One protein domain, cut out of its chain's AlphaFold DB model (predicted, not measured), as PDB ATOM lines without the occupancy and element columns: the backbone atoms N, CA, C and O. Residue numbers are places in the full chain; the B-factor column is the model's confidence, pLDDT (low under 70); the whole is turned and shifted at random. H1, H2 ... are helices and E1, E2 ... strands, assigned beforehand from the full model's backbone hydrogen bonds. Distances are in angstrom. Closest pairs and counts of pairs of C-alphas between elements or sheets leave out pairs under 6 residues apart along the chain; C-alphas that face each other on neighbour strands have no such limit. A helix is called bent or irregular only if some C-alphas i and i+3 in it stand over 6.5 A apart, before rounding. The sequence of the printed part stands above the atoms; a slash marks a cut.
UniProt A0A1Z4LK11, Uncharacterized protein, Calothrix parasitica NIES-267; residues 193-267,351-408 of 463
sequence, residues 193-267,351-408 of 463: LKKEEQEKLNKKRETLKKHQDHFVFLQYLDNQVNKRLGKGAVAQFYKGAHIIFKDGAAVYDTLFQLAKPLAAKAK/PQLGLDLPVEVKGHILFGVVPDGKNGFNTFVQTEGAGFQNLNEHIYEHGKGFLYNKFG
ATOM      1  N   LEU A 193      29.954 -29.712  10.485       77.25
ATOM      2  CA  LEU A 193      29.085 -30.576   9.689       77.25
ATOM      3  C   LEU A 193      28.428 -29.762   8.574       77.25
ATOM      4  O   LEU A 193      28.004 -28.619   8.792       77.25
ATOM      5  N   LYS A 194      28.299 -30.361   7.385       88.00
ATOM      6  CA  LYS A 194      27.494 -29.745   6.323       88.00
ATOM      7  C   LYS A 194      26.091 -29.496   6.872       88.00
ATOM      8  O   LYS A 194      25.607 -30.273   7.692       88.00
ATOM      9  N   LYS A 195      25.410 -28.447   6.402       90.19
ATOM     10  CA  LYS A 195      24.078 -28.063   6.909       90.19
ATOM     11  C   LYS A 195      23.109 -29.256   6.996       90.19
ATOM     12  O   LYS A 195      22.481 -29.459   8.026       90.19
ATOM     13  N   GLU A 196      23.084 -30.105   5.968       88.38
ATOM     14  CA  GLU A 196      22.274 -31.332   5.930       88.38
ATOM     15  C   GLU A 196      22.677 -32.375   6.989       88.38
ATOM     16  O   GLU A 196      21.827 -33.038   7.584       88.38
ATOM     17  N   GLU A 197      23.977 -32.550   7.235       82.25
ATOM     18  CA  GLU A 197      24.489 -33.452   8.274       82.25
ATOM     19  C   GLU A 197      24.148 -32.917   9.671       82.25
ATOM     20  O   GLU A 197      23.735 -33.684  10.543       82.25
ATOM     21  N   GLN A 198      24.253 -31.599   9.867       85.19
ATOM     22  CA  GLN A 198      23.878 -30.931  11.110       85.19
ATOM     23  C   GLN A 198      22.371 -31.044  11.376       85.19
ATOM     24  O   GLN A 198      21.969 -31.314  12.505       85.19
ATOM     25  N   GLU A 199      21.524 -30.901  10.356       87.56
ATOM     26  CA  GLU A 199      20.074 -31.102  10.475       87.56
ATOM     27  C   GLU A 199      19.726 -32.556  10.826       87.56
ATOM     28  O   GLU A 199      18.911 -32.799  11.723       87.56
ATOM     29  N   LYS A 200      20.389 -33.539  10.198       84.25
ATOM     30  CA  LYS A 200      20.249 -34.963  10.560       84.25
ATOM     31  C   LYS A 200      20.659 -35.218  12.011       84.25
ATOM     32  O   LYS A 200      19.968 -35.953  12.718       84.25
ATOM     33  N   LEU A 201      21.757 -34.610  12.457       81.31
ATOM     34  CA  LEU A 201      22.213 -34.693  13.840       81.31
ATOM     35  C   LEU A 201      21.191 -34.071  14.802       81.31
ATOM     36  O   LEU A 201      20.809 -34.704  15.786       81.31
ATOM     37  N   ASN A 202      20.697 -32.873  14.498       86.19
ATOM     38  CA  ASN A 202      19.701 -32.186  15.316       86.19
ATOM     39  C   ASN A 202      18.412 -33.013  15.428       86.19
ATOM     40  O   ASN A 202      17.908 -33.206  16.530       86.19
ATOM     41  N   LYS A 203      17.928 -33.606  14.330       88.38
ATOM     42  CA  LYS A 203      16.749 -34.491  14.347       88.38
ATOM     43  C   LYS A 203      16.946 -35.719  15.246       88.38
ATOM     44  O   LYS A 203      16.022 -36.123  15.957       88.38
ATOM     45  N   LYS A 204      18.149 -36.307  15.257       82.25
ATOM     46  CA  LYS A 204      18.486 -37.405  16.179       82.25
ATOM     47  C   LYS A 204      18.533 -36.939  17.628       82.25
ATOM     48  O   LYS A 204      17.995 -37.628  18.485       82.25
ATOM     49  N   ARG A 205      19.102 -35.759  17.898       83.62
ATOM     50  CA  ARG A 205      19.094 -35.146  19.238       83.62
ATOM     51  C   ARG A 205      17.670 -34.915  19.739       83.62
ATOM     52  O   ARG A 205      17.373 -35.284  20.866       83.62
ATOM     53  N   GLU A 206      16.775 -34.402  18.897       87.94
ATOM     54  CA  GLU A 206      15.355 -34.232  19.245       87.94
ATOM     55  C   GLU A 206      14.644 -35.562  19.511       87.94
ATOM     56  O   GLU A 206      13.799 -35.657  20.397       87.94
ATOM     57  N   THR A 207      15.011 -36.618  18.787       85.44
ATOM     58  CA  THR A 207      14.488 -37.964  19.058       85.44
ATOM     59  C   THR A 207      14.979 -38.466  20.416       85.44
ATOM     60  O   THR A 207      14.180 -38.922  21.227       85.44
ATOM     61  N   LEU A 208      16.268 -38.290  20.715       81.50
ATOM     62  CA  LEU A 208      16.878 -38.687  21.987       81.50
ATOM     63  C   LEU A 208      16.350 -37.897  23.185       81.50
ATOM     64  O   LEU A 208      16.237 -38.471  24.260       81.50
ATOM     65  N   LYS A 209      15.965 -36.627  23.016       87.75
ATOM     66  CA  LYS A 209      15.328 -35.828  24.080       87.75
ATOM     67  C   LYS A 209      14.054 -36.472  24.628       87.75
ATOM     68  O   LYS A 209      13.736 -36.273  25.795       87.75
ATOM     69  N   LYS A 210      13.346 -37.273  23.822       90.31
ATOM     70  CA  LYS A 210      12.174 -38.042  24.276       90.31
ATOM     71  C   LYS A 210      12.548 -39.162  25.254       90.31
ATOM     72  O   LYS A 210      11.699 -39.618  26.010       90.31
ATOM     73  N   HIS A 211      13.815 -39.570  25.270       85.69
ATOM     74  CA  HIS A 211      14.385 -40.567  26.170       85.69
ATOM     75  C   HIS A 211      15.320 -39.867  27.165       85.69
ATOM     76  O   HIS A 211      16.541 -39.968  27.050       85.69
ATOM     77  N   GLN A 212      14.742 -39.147  28.136       85.81
ATOM     78  CA  GLN A 212      15.456 -38.303  29.114       85.81
ATOM     79  C   GLN A 212      16.697 -38.990  29.718       85.81
ATOM     80  O   GLN A 212      17.775 -38.406  29.775       85.81
ATOM     81  N   ASP A 213      16.544 -40.268  30.053       80.75
ATOM     82  CA  ASP A 213      17.568 -41.187  30.550       80.75
ATOM     83  C   ASP A 213      18.824 -41.280  29.645       80.75
ATOM     84  O   ASP A 213      19.956 -41.181  30.119       80.75
ATOM     85  N   HIS A 214      18.646 -41.406  28.325       80.38
ATOM     86  CA  HIS A 214      19.750 -41.472  27.355       80.38
ATOM     87  C   HIS A 214      20.275 -40.078  27.001       80.38
ATOM     88  O   HIS A 214      21.453 -39.908  26.683       80.38
ATOM     89  N   PHE A 215      19.402 -39.070  27.051       84.00
ATOM     90  CA  PHE A 215      19.755 -37.700  26.708       84.00
ATOM     91  C   PHE A 215      20.801 -37.120  27.665       84.00
ATOM     92  O   PHE A 215      21.794 -36.569  27.193       84.00
ATOM     93  N   VAL A 216      20.642 -37.310  28.981       83.38
ATOM     94  CA  VAL A 216      21.610 -36.834  29.992       83.38
ATOM     95  C   VAL A 216      22.994 -37.443  29.760       83.38
ATOM     96  O   VAL A 216      24.004 -36.737  29.762       83.38
ATOM     97  N   PHE A 217      23.045 -38.750  29.494       84.44
ATOM     98  CA  PHE A 217      24.291 -39.462  29.220       84.44
ATOM     99  C   PHE A 217      24.999 -38.920  27.969       84.44
ATOM    100  O   PHE A 217      26.194 -38.616  27.993       84.44
ATOM    101  N   LEU A 218      24.253 -38.749  26.875       83.81
ATOM    102  CA  LEU A 218      24.798 -38.229  25.622       83.81
ATOM    103  C   LEU A 218      25.207 -36.760  25.729       83.81
ATOM    104  O   LEU A 218      26.198 -36.373  25.118       83.81
ATOM    105  N   GLN A 219      24.492 -35.955  26.514       87.00
ATOM    106  CA  GLN A 219      24.844 -34.562  26.772       87.00
ATOM    107  C   GLN A 219      26.153 -34.457  27.561       87.00
ATOM    108  O   GLN A 219      27.022 -33.663  27.201       87.00
ATOM    109  N   TYR A 220      26.341 -35.297  28.583       88.75
ATOM    110  CA  TYR A 220      27.613 -35.372  29.301       88.75
ATOM    111  C   TYR A 220      28.762 -35.745  28.355       88.75
ATOM    112  O   TYR A 220      29.802 -35.082  28.352       88.75
ATOM    113  N   LEU A 221      28.569 -36.763  27.512       83.62
ATOM    114  CA  LEU A 221      29.591 -37.201  26.561       83.62
ATOM    115  C   LEU A 221      29.918 -36.119  25.521       83.62
ATOM    116  O   LEU A 221      31.095 -35.839  25.284       83.62
ATOM    117  N   ASP A 222      28.900 -35.467  24.957       84.56
ATOM    118  CA  ASP A 222      29.050 -34.340  24.028       84.56
ATOM    119  C   ASP A 222      29.843 -33.198  24.677       84.56
ATOM    120  O   ASP A 222      30.779 -32.662  24.084       84.56
ATOM    121  N   ASN A 223      29.550 -32.876  25.938       85.88
ATOM    122  CA  ASN A 223      30.282 -31.869  26.702       85.88
ATOM    123  C   ASN A 223      31.750 -32.262  26.926       85.88
ATOM    124  O   ASN A 223      32.633 -31.418  26.763       85.88
ATOM    125  N   GLN A 224      32.045 -33.526  27.250       85.50
ATOM    126  CA  GLN A 224      33.429 -33.995  27.414       85.50
ATOM    127  C   GLN A 224      34.215 -33.942  26.099       85.50
ATOM    128  O   GLN A 224      35.352 -33.458  26.088       85.50
ATOM    129  N   VAL A 225      33.611 -34.380  24.989       79.94
ATOM    130  CA  VAL A 225      34.221 -34.311  23.653       79.94
ATOM    131  C   VAL A 225      34.463 -32.852  23.263       79.94
ATOM    132  O   VAL A 225      35.593 -32.492  22.935       79.94
ATOM    133  N   ASN A 226      33.458 -31.981  23.386       80.75
ATOM    134  CA  ASN A 226      33.583 -30.555  23.070       80.75
ATOM    135  C   ASN A 226      34.653 -29.857  23.913       80.75
ATOM    136  O   ASN A 226      35.464 -29.097  23.378       80.75
ATOM    137  N   LYS A 227      34.670 -30.103  25.227       81.38
ATOM    138  CA  LYS A 227      35.611 -29.467  26.158       81.38
ATOM    139  C   LYS A 227      37.055 -29.855  25.857       81.38
ATOM    140  O   LYS A 227      37.939 -29.008  25.947       81.38
ATOM    141  N   ARG A 228      37.301 -31.125  25.521       78.69
ATOM    142  CA  ARG A 228      38.660 -31.671  25.364       78.69
ATOM    143  C   ARG A 228      39.188 -31.592  23.935       78.69
ATOM    144  O   ARG A 228      40.378 -31.366  23.751       78.69
ATOM    145  N   LEU A 229      38.321 -31.793  22.947       76.31
ATOM    146  CA  LEU A 229      38.695 -31.949  21.539       76.31
ATOM    147  C   LEU A 229      38.091 -30.859  20.635       76.31
ATOM    148  O   LEU A 229      38.472 -30.736  19.478       76.31
ATOM    149  N   GLY A 230      37.178 -30.035  21.155       80.75
ATOM    150  CA  GLY A 230      36.528 -28.961  20.404       80.75
ATOM    151  C   GLY A 230      35.305 -29.411  19.598       80.75
ATOM    152  O   GLY A 230      34.986 -30.592  19.494       80.75
ATOM    153  N   LYS A 231      34.609 -28.432  19.000       75.88
ATOM    154  CA  LYS A 231      33.343 -28.645  18.271       75.88
ATOM    155  C   LYS A 231      33.487 -29.552  17.040       75.88
ATOM    156  O   LYS A 231      32.562 -30.291  16.722       75.88
ATOM    157  N   GLY A 232      34.645 -29.530  16.373       73.06
ATOM    158  CA  GLY A 232      34.925 -30.395  15.217       73.06
ATOM    159  C   GLY A 232      35.008 -31.883  15.582       73.06
ATOM    160  O   GLY A 232      34.625 -32.742  14.793       73.06
ATOM    161  N   ALA A 233      35.414 -32.205  16.812       75.31
ATOM    162  CA  ALA A 233      35.522 -33.582  17.286       75.31
ATOM    163  C   ALA A 233      34.166 -34.277  17.423       75.31
ATOM    164  O   ALA A 233      34.036 -35.469  17.157       75.31
ATOM    165  N   VAL A 234      33.143 -33.517  17.805       76.31
ATOM    166  CA  VAL A 234      31.772 -34.013  17.941       76.31
ATOM    167  C   VAL A 234      31.224 -34.467  16.596       76.31
ATOM    168  O   VAL A 234      30.633 -35.539  16.495       76.31
ATOM    169  N   ALA A 235      31.472 -33.694  15.537       72.50
ATOM    170  CA  ALA A 235      31.081 -34.064  14.181       72.50
ATOM    171  C   ALA A 235      31.644 -35.438  13.783       72.50
ATOM    172  O   ALA A 235      30.946 -36.252  13.183       72.50
ATOM    173  N   GLN A 236      32.891 -35.703  14.164       73.19
ATOM    174  CA  GLN A 236      33.606 -36.941  13.861       73.19
ATOM    175  C   GLN A 236      33.143 -38.099  14.740       73.19
ATOM    176  O   GLN A 236      32.953 -39.212  14.255       73.19
ATOM    177  N   PHE A 237      32.846 -37.823  16.007       75.25
ATOM    178  CA  PHE A 237      32.220 -38.779  16.912       75.25
ATOM    179  C   PHE A 237      30.912 -39.346  16.335       75.25
ATOM    180  O   PHE A 237      30.697 -40.560  16.329       75.25
ATOM    181  N   TYR A 238      30.074 -38.484  15.752       72.81
ATOM    182  CA  TYR A 238      28.841 -38.903  15.075       72.81
ATOM    183  C   TYR A 238      29.065 -39.628  13.738       72.81
ATOM    184  O   TYR A 238      28.132 -40.258  13.237       72.81
ATOM    185  N   LYS A 239      30.277 -39.562  13.174       73.31
ATOM    186  CA  LYS A 239      30.698 -40.297  11.969       73.31
ATOM    187  C   LYS A 239      31.310 -41.672  12.282       73.31
ATOM    188  O   LYS A 239      31.781 -42.325  11.359       73.31
ATOM    189  N   GLY A 240      31.285 -42.120  13.541       75.38
ATOM    190  CA  GLY A 240      31.849 -43.416  13.938       75.38
ATOM    191  C   GLY A 240      33.320 -43.349  14.358       75.38
ATOM    192  O   GLY A 240      34.021 -44.355  14.307       75.38
ATOM    193  N   ALA A 241      33.838 -42.166  14.710       74.12
ATOM    194  CA  ALA A 241      35.232 -42.039  15.123       74.12
ATOM    195  C   ALA A 241      35.494 -42.702  16.482       74.12
ATOM    196  O   ALA A 241      34.716 -42.577  17.429       74.12
ATOM    197  N   HIS A 242      36.657 -43.342  16.591       77.56
ATOM    198  CA  HIS A 242      37.160 -43.892  17.843       77.56
ATOM    199  C   HIS A 242      37.910 -42.794  18.593       77.56
ATOM    200  O   HIS A 242      38.875 -42.225  18.078       77.56
ATOM    201  N   ILE A 243      37.474 -42.496  19.813       81.56
ATOM    202  CA  ILE A 243      38.063 -41.452  20.648       81.56
ATOM    203  C   ILE A 243      38.750 -42.099  21.841       81.56
ATOM    204  O   ILE A 243      38.144 -42.878  22.570       81.56
ATOM    205  N   ILE A 244      40.014 -41.744  22.069       84.25
ATOM    206  CA  ILE A 244      40.763 -42.158  23.257       84.25
ATOM    207  C   ILE A 244      41.035 -40.921  24.110       84.25
ATOM    208  O   ILE A 244      41.754 -40.007  23.699       84.25
ATOM    209  N   PHE A 245      40.481 -40.900  25.317       81.38
ATOM    210  CA  PHE A 245      40.766 -39.895  26.330       81.38
ATOM    211  C   PHE A 245      41.948 -40.339  27.192       81.38
ATOM    212  O   PHE A 245      41.947 -41.419  27.773       81.38
ATOM    213  N   LYS A 246      42.962 -39.474  27.299       83.38
ATOM    214  CA  LYS A 246      44.091 -39.663  28.218       83.38
ATOM    215  C   LYS A 246      43.759 -39.092  29.588       83.38
ATOM    216  O   LYS A 246      44.101 -37.945  29.874       83.38
ATOM    217  N   ASP A 247      42.984 -39.824  30.373       80.62
ATOM    218  CA  ASP A 247      42.272 -39.260  31.522       80.62
ATOM    219  C   ASP A 247      42.248 -40.138  32.773       80.62
ATOM    220  O   ASP A 247      41.473 -39.859  33.687       80.62
ATOM    221  N   GLY A 248      43.061 -41.192  32.834       85.56
ATOM    222  CA  GLY A 248      43.070 -42.067  34.007       85.56
ATOM    223  C   GLY A 248      41.784 -42.888  34.163       85.56
ATOM    224  O   GLY A 248      41.499 -43.321  35.272       85.56
ATOM    225  N   ALA A 249      41.002 -43.065  33.091       84.00
ATOM    226  CA  ALA A 249      39.663 -43.655  33.084       84.00
ATOM    227  C   ALA A 249      38.567 -42.819  33.775       84.00
ATOM    228  O   ALA A 249      37.473 -43.328  34.020       84.00
ATOM    229  N   ALA A 250      38.807 -41.531  34.046       80.06
ATOM    230  CA  ALA A 250      37.841 -40.667  34.727       80.06
ATOM    231  C   ALA A 250      36.506 -40.510  33.968       80.06
ATOM    232  O   ALA A 250      35.434 -40.507  34.584       80.06
ATOM    233  N   VAL A 251      36.548 -40.393  32.635       83.06
ATOM    234  CA  VAL A 251      35.347 -40.326  31.789       83.06
ATOM    235  C   VAL A 251      34.606 -41.657  31.843       83.06
ATOM    236  O   VAL A 251      33.397 -41.652  32.061       83.06
ATOM    237  N   TYR A 252      35.309 -42.786  31.718       87.88
ATOM    238  CA  TYR A 252      34.708 -44.117  31.852       87.88
ATOM    239  C   TYR A 252      34.006 -44.278  33.203       87.88
ATOM    240  O   TYR A 252      32.835 -44.643  33.229       87.88
ATOM    241  N   ASP A 253      34.674 -43.952  34.311       83.94
ATOM    242  CA  ASP A 253      34.111 -44.123  35.651       83.94
ATOM    243  C   ASP A 253      32.848 -43.268  35.834       83.94
ATOM    244  O   ASP A 253      31.851 -43.742  36.378       83.94
ATOM    245  N   THR A 254      32.839 -42.040  35.311       85.75
ATOM    246  CA  THR A 254      31.651 -41.172  35.368       85.75
ATOM    247  C   THR A 254      30.502 -41.727  34.528       85.75
ATOM    248  O   THR A 254      29.376 -41.837  35.016       85.75
ATOM    249  N   LEU A 255      30.776 -42.125  33.284       84.31
ATOM    250  CA  LEU A 255      29.776 -42.719  32.390       84.31
ATOM    251  C   LEU A 255      29.210 -44.016  32.972       84.31
ATOM    252  O   LEU A 255      28.004 -44.241  32.924       84.31
ATOM    253  N   PHE A 256      30.059 -44.837  33.587       84.88
ATOM    254  CA  PHE A 256      29.646 -46.057  34.264       84.88
ATOM    255  C   PHE A 256      28.677 -45.762  35.414       84.88
ATOM    256  O   PHE A 256      27.645 -46.420  35.533       84.88
ATOM    257  N   GLN A 257      28.946 -44.739  36.230       84.62
ATOM    258  CA  GLN A 257      28.026 -44.324  37.297       84.62
ATOM    259  C   GLN A 257      26.702 -43.778  36.747       84.62
ATOM    260  O   GLN A 257      25.649 -44.104  37.291       84.62
ATOM    261  N   LEU A 258      26.735 -43.013  35.649       81.88
ATOM    262  CA  LEU A 258      25.528 -42.520  34.972       81.88
ATOM    263  C   LEU A 258      24.690 -43.654  34.356       81.88
ATOM    264  O   LEU A 258      23.467 -43.557  34.320       81.88
ATOM    265  N   ALA A 259      25.325 -44.736  33.900       80.06
ATOM    266  CA  ALA A 259      24.646 -45.879  33.291       80.06
ATOM    267  C   ALA A 259      24.049 -46.861  34.317       80.06
ATOM    268  O   ALA A 259      23.113 -47.596  33.994       80.06
ATOM    269  N   LYS A 260      24.539 -46.880  35.565       81.75
ATOM    270  CA  LYS A 260      24.048 -47.798  36.612       81.75
ATOM    271  C   LYS A 260      22.529 -47.732  36.840       81.75
ATOM    272  O   LYS A 260      21.915 -48.800  36.872       81.75
ATOM    273  N   PRO A 261      21.893 -46.550  36.976       78.50
ATOM    274  CA  PRO A 261      20.440 -46.463  37.121       78.50
ATOM    275  C   PRO A 261      19.678 -47.035  35.918       78.50
ATOM    276  O   PRO A 261      18.645 -47.675  36.102       78.50
ATOM    277  N   LEU A 262      20.209 -46.869  34.700       74.06
ATOM    278  CA  LEU A 262      19.608 -47.405  33.473       74.06
ATOM    279  C   LEU A 262      19.615 -48.935  33.482       74.06
ATOM    280  O   LEU A 262      18.589 -49.571  33.242       74.06
ATOM    281  N   ALA A 263      20.757 -49.521  33.841       74.69
ATOM    282  CA  ALA A 263      20.896 -50.965  33.979       74.69
ATOM    283  C   ALA A 263      20.002 -51.523  35.102       74.69
ATOM    284  O   ALA A 263      19.398 -52.584  34.944       74.69
ATOM    285  N   ALA A 264      19.878 -50.806  36.223       76.56
ATOM    286  CA  ALA A 264      18.999 -51.195  37.322       76.56
ATOM    287  C   ALA A 264      17.521 -51.199  36.900       76.56
ATOM    288  O   ALA A 264      16.820 -52.168  37.185       76.56
ATOM    289  N   LYS A 265      17.074 -50.178  36.157       76.44
ATOM    290  CA  LYS A 265      15.704 -50.066  35.627       76.44
ATOM    291  C   LYS A 265      15.369 -51.175  34.626       76.44
ATOM    292  O   LYS A 265      14.273 -51.722  34.667       76.44
ATOM    293  N   ALA A 266      16.322 -51.553  33.773       72.81
ATOM    294  CA  ALA A 266      16.158 -52.680  32.852       72.81
ATOM    295  C   ALA A 266      16.014 -54.026  33.592       72.81
ATOM    296  O   ALA A 266      15.240 -54.889  33.175       72.81
ATOM    297  N   LYS A 267      16.731 -54.199  34.712       74.81
ATOM    298  CA  LYS A 267      16.641 -55.398  35.562       74.81
ATOM    299  C   LYS A 267      15.378 -55.415  36.428       74.81
ATOM    300  O   LYS A 267      14.831 -56.486  36.672       74.81
ATOM    301  N   PRO A 351      35.637 -54.190  32.888       73.56
ATOM    302  CA  PRO A 351      34.633 -54.587  31.907       73.56
ATOM    303  C   PRO A 351      34.403 -53.498  30.848       73.56
ATOM    304  O   PRO A 351      34.481 -52.304  31.131       73.56
ATOM    305  N   GLN A 352      34.080 -53.898  29.621       81.81
ATOM    306  CA  GLN A 352      33.566 -52.967  28.614       81.81
ATOM    307  C   GLN A 352      32.101 -52.639  28.930       81.81
ATOM    308  O   GLN A 352      31.336 -53.511  29.341       81.81
ATOM    309  N   LEU A 353      31.719 -51.376  28.760       80.19
ATOM    310  CA  LEU A 353      30.348 -50.907  28.915       80.19
ATOM    311  C   LEU A 353      29.776 -50.641  27.524       80.19
ATOM    312  O   LEU A 353      30.236 -49.739  26.830       80.19
ATOM    313  N   GLY A 354      28.773 -51.421  27.137       85.25
ATOM    314  CA  GLY A 354      27.975 -51.167  25.946       85.25
ATOM    315  C   GLY A 354      26.689 -50.434  26.309       85.25
ATOM    316  O   GLY A 354      25.986 -50.849  27.231       85.25
ATOM    317  N   LEU A 355      26.383 -49.352  25.596       81.94
ATOM    318  CA  LEU A 355      25.099 -48.663  25.685       81.94
ATOM    319  C   LEU A 355      24.376 -48.761  24.342       81.94
ATOM    320  O   LEU A 355      24.784 -48.136  23.359       81.94
ATOM    321  N   ASP A 356      23.278 -49.511  24.327       82.81
ATOM    322  CA  ASP A 356      22.350 -49.527  23.202       82.81
ATOM    323  C   ASP A 356      21.563 -48.220  23.156       82.81
ATOM    324  O   ASP A 356      21.031 -47.750  24.165       82.81
ATOM    325  N   LEU A 357      21.491 -47.614  21.974       80.62
ATOM    326  CA  LEU A 357      20.634 -46.457  21.753       80.62
ATOM    327  C   LEU A 357      19.191 -46.910  21.484       80.62
ATOM    328  O   LEU A 357      18.979 -48.019  20.984       80.62
ATOM    329  N   PRO A 358      18.190 -46.046  21.743       75.81
ATOM    330  CA  PRO A 358      16.804 -46.327  21.387       75.81
ATOM    331  C   PRO A 358      16.656 -46.763  19.921       75.81
ATOM    332  O   PRO A 358      17.401 -46.307  19.042       75.81
ATOM    333  N   VAL A 359      15.679 -47.636  19.655       76.06
ATOM    334  CA  VAL A 359      15.438 -48.268  18.341       76.06
ATOM    335  C   VAL A 359      15.295 -47.227  17.221       76.06
ATOM    336  O   VAL A 359      15.695 -47.463  16.081       76.06
ATOM    337  N   GLU A 360      14.784 -46.046  17.551       78.06
ATOM    338  CA  GLU A 360      14.585 -44.904  16.663       78.06
ATOM    339  C   GLU A 360      15.901 -44.275  16.191       78.06
ATOM    340  O   GLU A 360      15.962 -43.686  15.109       78.06
ATOM    341  N   VAL A 361      16.951 -44.377  17.005       75.38
ATOM    342  CA  VAL A 361      18.256 -43.772  16.740       75.38
ATOM    343  C   VAL A 361      19.208 -44.779  16.108       75.38
ATOM    344  O   VAL A 361      20.066 -44.326  15.370       75.38
ATOM    345  N   LYS A 362      19.013 -46.097  16.282       75.06
ATOM    346  CA  LYS A 362      19.832 -47.194  15.713       75.06
ATOM    347  C   LYS A 362      21.342 -47.003  15.905       75.06
ATOM    348  O   LYS A 362      22.015 -46.425  15.054       75.06
ATOM    349  N   GLY A 363      21.900 -47.556  16.974       79.06
ATOM    350  CA  GLY A 363      23.347 -47.596  17.164       79.06
ATOM    351  C   GLY A 363      23.743 -48.119  18.535       79.06
ATOM    352  O   GLY A 363      22.890 -48.297  19.404       79.06
ATOM    353  N   HIS A 364      25.043 -48.328  18.708       80.19
ATOM    354  CA  HIS A 364      25.631 -48.790  19.954       80.19
ATOM    355  C   HIS A 364      26.864 -47.945  20.284       80.19
ATOM    356  O   HIS A 364      27.624 -47.558  19.389       80.19
ATOM    357  N   ILE A 365      27.052 -47.623  21.562       83.12
ATOM    358  CA  ILE A 365      28.252 -46.929  22.026       83.12
ATOM    359  C   ILE A 365      29.002 -47.838  22.987       83.12
ATOM    360  O   ILE A 365      28.489 -48.193  24.046       83.12
ATOM    361  N   LEU A 366      30.229 -48.177  22.607       85.38
ATOM    362  CA  LEU A 366      31.169 -48.910  23.433       85.38
ATOM    363  C   LEU A 366      32.055 -47.942  24.195       85.38
ATOM    364  O   LEU A 366      32.670 -47.034  23.631       85.38
ATOM    365  N   PHE A 367      32.172 -48.205  25.483       86.62
ATOM    366  CA  PHE A 367      33.127 -47.574  26.363       86.62
ATOM    367  C   PHE A 367      33.999 -48.649  26.968       86.62
ATOM    368  O   PHE A 367      33.534 -49.718  27.369       86.62
ATOM    369  N   GLY A 368      35.266 -48.336  27.136       87.38
ATOM    370  CA  GLY A 368      36.101 -49.174  27.962       87.38
ATOM    371  C   GLY A 368      37.377 -48.482  28.343       87.38
ATOM    372  O   GLY A 368      37.552 -47.273  28.177       87.38
ATOM    373  N   VAL A 369      38.266 -49.288  28.894       87.81
ATOM    374  CA  VAL A 369      39.521 -48.824  29.441       87.81
ATOM    375  C   VAL A 369      40.658 -49.483  28.672       87.81
ATOM    376  O   VAL A 369      40.686 -50.702  28.533       87.81
ATOM    377  N   VAL A 370      41.591 -48.677  28.169       85.38
ATOM    378  CA  VAL A 370      42.816 -49.145  27.507       85.38
ATOM    379  C   VAL A 370      44.013 -48.881  28.421       85.38
ATOM    380  O   VAL A 370      44.152 -47.758  28.914       85.38
ATOM    381  N   PRO A 371      44.895 -49.866  28.656       82.00
ATOM    382  CA  PRO A 371      46.132 -49.644  29.400       82.00
ATOM    383  C   PRO A 371      47.116 -48.751  28.618       82.00
ATOM    384  O   PRO A 371      47.306 -48.925  27.419       82.00
ATOM    385  N   ASP A 372      47.791 -47.819  29.301       80.00
ATOM    386  CA  ASP A 372      48.788 -46.890  28.719       80.00
ATOM    387  C   ASP A 372      50.248 -47.363  28.910       80.00
ATOM    388  O   ASP A 372      51.193 -46.576  28.932       80.00
ATOM    389  N   GLY A 373      50.463 -48.662  29.145       67.38
ATOM    390  CA  GLY A 373      51.789 -49.298  29.237       67.38
ATOM    391  C   GLY A 373      52.715 -48.844  30.383       67.38
ATOM    392  O   GLY A 373      53.759 -49.461  30.579       67.38
ATOM    393  N   LYS A 374      52.378 -47.791  31.143       61.00
ATOM    394  CA  LYS A 374      53.225 -47.212  32.208       61.00
ATOM    395  C   LYS A 374      52.477 -46.859  33.505       61.00
ATOM    396  O   LYS A 374      52.883 -45.926  34.183       61.00
ATOM    397  N   ASN A 375      51.428 -47.602  33.871       58.00
ATOM    398  CA  ASN A 375      50.608 -47.425  35.097       58.00
ATOM    399  C   ASN A 375      49.381 -46.503  34.962       58.00
ATOM    400  O   ASN A 375      48.862 -46.014  35.962       58.00
ATOM    401  N   GLY A 376      48.909 -46.259  33.738       70.31
ATOM    402  CA  GLY A 376      47.708 -45.467  33.481       70.31
ATOM    403  C   GLY A 376      46.643 -46.262  32.738       70.31
ATOM    404  O   GLY A 376      46.955 -47.133  31.927       70.31
ATOM    405  N   PHE A 377      45.390 -45.919  33.002       81.69
ATOM    406  CA  PHE A 377      44.222 -46.387  32.273       81.69
ATOM    407  C   PHE A 377      43.650 -45.209  31.477       81.69
ATOM    408  O   PHE A 377      43.557 -44.107  32.003       81.69
ATOM    409  N   ASN A 378      43.286 -45.411  30.218       87.25
ATOM    410  CA  ASN A 378      42.705 -44.381  29.355       87.25
ATOM    411  C   ASN A 378      41.289 -44.796  28.961       87.25
ATOM    412  O   ASN A 378      41.065 -45.967  28.658       87.25
ATOM    413  N   THR A 379      40.328 -43.873  28.943       86.88
ATOM    414  CA  THR A 379      38.996 -44.187  28.411       86.88
ATOM    415  C   THR A 379      39.038 -44.253  26.890       86.88
ATOM    416  O   THR A 379      39.452 -43.292  26.245       86.88
ATOM    417  N   PHE A 380      38.559 -45.346  26.301       88.12
ATOM    418  CA  PHE A 380      38.169 -45.355  24.895       88.12
ATOM    419  C   PHE A 380      36.657 -45.243  24.769       88.12
ATOM    420  O   PHE A 380      35.906 -45.792  25.577       88.12
ATOM    421  N   VAL A 381      36.233 -44.534  23.734       84.25
ATOM    422  CA  VAL A 381      34.851 -44.451  23.295       84.25
ATOM    423  C   VAL A 381      34.816 -44.786  21.820       84.25
ATOM    424  O   VAL A 381      35.495 -44.153  21.010       84.25
ATOM    425  N   GLN A 382      34.021 -45.784  21.478       84.38
ATOM    426  CA  GLN A 382      33.806 -46.230  20.119       84.38
ATOM    427  C   GLN A 382      32.311 -46.190  19.848       84.38
ATOM    428  O   GLN A 382      31.518 -46.849  20.514       84.38
ATOM    429  N   THR A 383      31.914 -45.391  18.868       76.88
ATOM    430  CA  THR A 383      30.564 -45.448  18.324       76.88
ATOM    431  C   THR A 383      30.562 -46.498  17.231       76.88
ATOM    432  O   THR A 383      31.133 -46.304  16.159       76.88
ATOM    433  N   GLU A 384      29.942 -47.644  17.503       69.31
ATOM    434  CA  GLU A 384      29.753 -48.649  16.469       69.31
ATOM    435  C   GLU A 384      28.587 -48.225  15.593       69.31
ATOM    436  O   GLU A 384      27.402 -48.360  15.905       69.31
ATOM    437  N   GLY A 385      28.972 -47.646  14.470       54.84
ATOM    438  CA  GLY A 385      28.087 -47.351  13.377       54.84
ATOM    439  C   GLY A 385      28.928 -47.030  12.163       54.84
ATOM    440  O   GLY A 385      29.523 -45.958  12.087       54.84
ATOM    441  N   ALA A 386      28.888 -47.894  11.154       42.91
ATOM    442  CA  ALA A 386      28.908 -47.375   9.796       42.91
ATOM    443  C   ALA A 386      27.651 -46.488   9.672       42.91
ATOM    444  O   ALA A 386      26.544 -46.983   9.476       42.91
ATOM    445  N   GLY A 387      27.813 -45.203  10.008       50.97
ATOM    446  CA  GLY A 387      26.794 -44.185  10.284       50.97
ATOM    447  C   GLY A 387      25.323 -44.559  10.050       50.97
ATOM    448  O   GLY A 387      24.744 -44.164   9.048       50.97
ATOM    449  N   PHE A 388      24.660 -45.178  11.032       51.16
ATOM    450  CA  PHE A 388      23.201 -45.099  11.196       51.16
ATOM    451  C   PHE A 388      22.284 -45.558  10.031       51.16
ATOM    452  O   PHE A 388      21.244 -44.912   9.854       51.16
ATOM    453  N   GLN A 389      22.576 -46.604   9.233       39.06
ATOM    454  CA  GLN A 389      21.647 -46.967   8.131       39.06
ATOM    455  C   GLN A 389      21.143 -48.426   7.982       39.06
ATOM    456  O   GLN A 389      19.954 -48.533   7.680       39.06
ATOM    457  N   ASN A 390      21.853 -49.536   8.259       39.22
ATOM    458  CA  ASN A 390      21.233 -50.894   8.335       39.22
ATOM    459  C   ASN A 390      22.194 -52.034   8.788       39.22
ATOM    460  O   ASN A 390      23.406 -51.871   8.813       39.22
ATOM    461  N   LEU A 391      21.624 -53.207   9.131       38.19
ATOM    462  CA  LEU A 391      22.302 -54.424   9.638       38.19
ATOM    463  C   LEU A 391      23.137 -55.182   8.580       38.19
ATOM    464  O   LEU A 391      24.103 -55.861   8.922       38.19
ATOM    465  N   ASN A 392      22.787 -55.070   7.296       35.53
ATOM    466  CA  ASN A 392      23.446 -55.825   6.222       35.53
ATOM    467  C   ASN A 392      24.846 -55.282   5.895       35.53
ATOM    468  O   ASN A 392      25.746 -56.062   5.584       35.53
ATOM    469  N   GLU A 393      25.053 -53.970   6.014       40.19
ATOM    470  CA  GLU A 393      26.366 -53.339   5.831       40.19
ATOM    471  C   GLU A 393      27.330 -53.665   6.982       40.19
ATOM    472  O   GLU A 393      28.517 -53.880   6.744       40.19
ATOM    473  N   HIS A 394      26.819 -53.806   8.211       40.62
ATOM    474  CA  HIS A 394      27.621 -54.191   9.377       40.62
ATOM    475  C   HIS A 394      28.245 -55.586   9.207       40.62
ATOM    476  O   HIS A 394      29.452 -55.749   9.376       40.62
ATOM    477  N   ILE A 395      27.451 -56.576   8.787       37.97
ATOM    478  CA  ILE A 395      27.935 -57.946   8.536       37.97
ATOM    479  C   ILE A 395      28.954 -57.966   7.387       37.97
ATOM    480  O   ILE A 395      29.929 -58.716   7.432       37.97
ATOM    481  N   TYR A 396      28.753 -57.131   6.366       40.03
ATOM    482  CA  TYR A 396      29.635 -57.058   5.205       40.03
ATOM    483  C   TYR A 396      31.000 -56.431   5.531       40.03
ATOM    484  O   TYR A 396      32.029 -56.984   5.140       40.03
ATOM    485  N   GLU A 397      31.036 -55.330   6.287       45.47
ATOM    486  CA  GLU A 397      32.288 -54.650   6.649       45.47
ATOM    487  C   GLU A 397      33.060 -55.391   7.760       45.47
ATOM    488  O   GLU A 397      34.279 -55.547   7.651       45.47
ATOM    489  N   HIS A 398      32.376 -55.994   8.747       41.94
ATOM    490  CA  HIS A 398      33.024 -56.939   9.677       41.94
ATOM    491  C   HIS A 398      33.536 -58.190   8.951       41.94
ATOM    492  O   HIS A 398      34.644 -58.664   9.219       41.94
ATOM    493  N   GLY A 399      32.764 -58.711   7.993       35.59
ATOM    494  CA  GLY A 399      33.154 -59.849   7.162       35.59
ATOM    495  C   GLY A 399      34.385 -59.556   6.302       35.59
ATOM    496  O   GLY A 399      35.274 -60.401   6.202       35.59
ATOM    497  N   LYS A 400      34.491 -58.346   5.739       41.38
ATOM    498  CA  LYS A 400      35.684 -57.881   5.016       41.38
ATOM    499  C   LYS A 400      36.906 -57.789   5.919       41.38
ATOM    500  O   LYS A 400      37.945 -58.332   5.548       41.38
ATOM    501  N   GLY A 401      36.785 -57.167   7.094       41.53
ATOM    502  CA  GLY A 401      37.881 -57.087   8.069       41.53
ATOM    503  C   GLY A 401      38.371 -58.474   8.505       41.53
ATOM    504  O   GLY A 401      39.574 -58.738   8.547       41.53
ATOM    505  N   PHE A 402      37.440 -59.407   8.722       38.56
ATOM    506  CA  PHE A 402      37.742 -60.796   9.067       38.56
ATOM    507  C   PHE A 402      38.419 -61.575   7.922       38.56
ATOM    508  O   PHE A 402      39.416 -62.264   8.145       38.56
ATOM    509  N   LEU A 403      37.918 -61.464   6.686       38.41
ATOM    510  CA  LEU A 403      38.483 -62.160   5.520       38.41
ATOM    511  C   LEU A 403      39.859 -61.609   5.122       38.41
ATOM    512  O   LEU A 403      40.742 -62.388   4.761       38.41
ATOM    513  N   TYR A 404      40.070 -60.297   5.242       42.31
ATOM    514  CA  TYR A 404      41.364 -59.661   4.985       42.31
ATOM    515  C   TYR A 404      42.433 -60.141   5.983       42.31
ATOM    516  O   TYR A 404      43.540 -60.495   5.580       42.31
ATOM    517  N   ASN A 405      42.072 -60.296   7.263       43.78
ATOM    518  CA  ASN A 405      42.948 -60.881   8.284       43.78
ATOM    519  C   ASN A 405      43.237 -62.371   8.064       43.78
ATOM    520  O   ASN A 405      44.352 -62.828   8.317       43.78
ATOM    521  N   LYS A 406      42.251 -63.141   7.590       38.38
ATOM    522  CA  LYS A 406      42.384 -64.595   7.417       38.38
ATOM    523  C   LYS A 406      43.230 -64.993   6.205       38.38
ATOM    524  O   LYS A 406      43.868 -66.042   6.243       38.38
ATOM    525  N   PHE A 407      43.241 -64.185   5.144       45.81
ATOM    526  CA  PHE A 407      43.882 -64.546   3.871       45.81
ATOM    527  C   PHE A 407      45.012 -63.602   3.427       45.81
ATOM    528  O   PHE A 407      45.756 -63.952   2.515       45.81
ATOM    529  N   GLY A 408      45.174 -62.435   4.061       41.62
ATOM    530  CA  GLY A 408      46.090 -61.378   3.617       41.62
ATOM    531  C   GLY A 408      47.471 -61.336   4.272       41.62
ATOM    532  O   GLY A 408      48.190 -60.374   4.039       41.62
TER     533      GLY A 408
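AT A GLANCE: This is residues 193 to 267 and 351 to 408 of the 463 residues of an uncharacterized protein of Calothrix parasitica NIES-267 (UniProt A0A1Z4LK11). What does the model look like? A twisted sheet of four strands has helix H4 slantwise over one face, and H2 lies side by side with H4, running opposite ways. H1 meets the beginning of H2 at a corner, H3 only grazes the sheet, and H5 is an arm that touches no other helix, with residues 398 to 408 sticking out. What is it built of? The printed part has 133 residues, with five named helices and four named strands in the order H1 H2 H3 E1 H4 E2 E3 E4 H5, a mixed class; the sheet runs E1 E4 E3 E2, antiparallel. It is compact, with a radius of gyration of the C-alphas of 15.9 A and spans of 46 by 43 by 36 A.

HOW THE PARTS SIT: How do the first helices stand? H1, residues 195 to 209, touches H2, residues 212 to 229, only at the corner, the C-alphas of Lys 209 and Phe 215 being closest at 5.5 A. H2 is the hub, touching three helices: H1, H3, residues 231 to 237, with closest C-alphas Val 225 and Val 234 at 6.2 A, and H4, residues 250 to 267, with Phe 217 and Leu 258 at 6.6 A, a shallow tilt of 11 degrees, opposite ways. How is the sheet paired? E1, residues 242 to 245, is antiparallel to E4, residues 377 to 384, with N 243 and O 381 at 2.8 A. E2, residues 353 to 356, E3, residues 364 to 371, and E4 form a meander, each the antiparallel neighbour of the one before, with N 355 and O 365 at 2.9 A and N 366 and O 382 at 2.8 A. What is on it? H2 and H4 on one face make two layers with the sheet; H4 has a height over the sheet of 9.4 A and lies over E3 and E2, slantwise at 55 degrees to E2 on the local plane. H5, residues 391 to 407, is not on the sheet. Are the helix backbones whole? Each O i to N i+4 pair is within hydrogen-bond range in H1 and H5, against 13 of 14 in H2, 2 of 3 in H3 and 12 of 14 in H4.

IN THESE COORDINATES: Where do the named elements begin and end? C-alpha 195 of H1 is at (24.078, -28.063, 6.909), and C-alpha 407 of H5 at (43.882, -64.546, 3.871). How long are the longer ones? H1 measures 20.8 A, H2 25.3 A, H4 25.8 A, E3 22.6 A, E4 21.5 A and H5 24.5 A. Is H4 even? It is only just irregular, C-alphas 258 and 261 being 6.8 A apart, with a kink of 35 degrees near residue 261.

THE WHOLE: Where is the cut? Residues 268 to 350 are not printed, and C-alphas 267 and 351 are 18.4 A apart; of the links printed whole, none is long. Where is confidence low? The pLDDT is under 70 at residues 373 to 375 and 384 to 408, and averages 40 in H5.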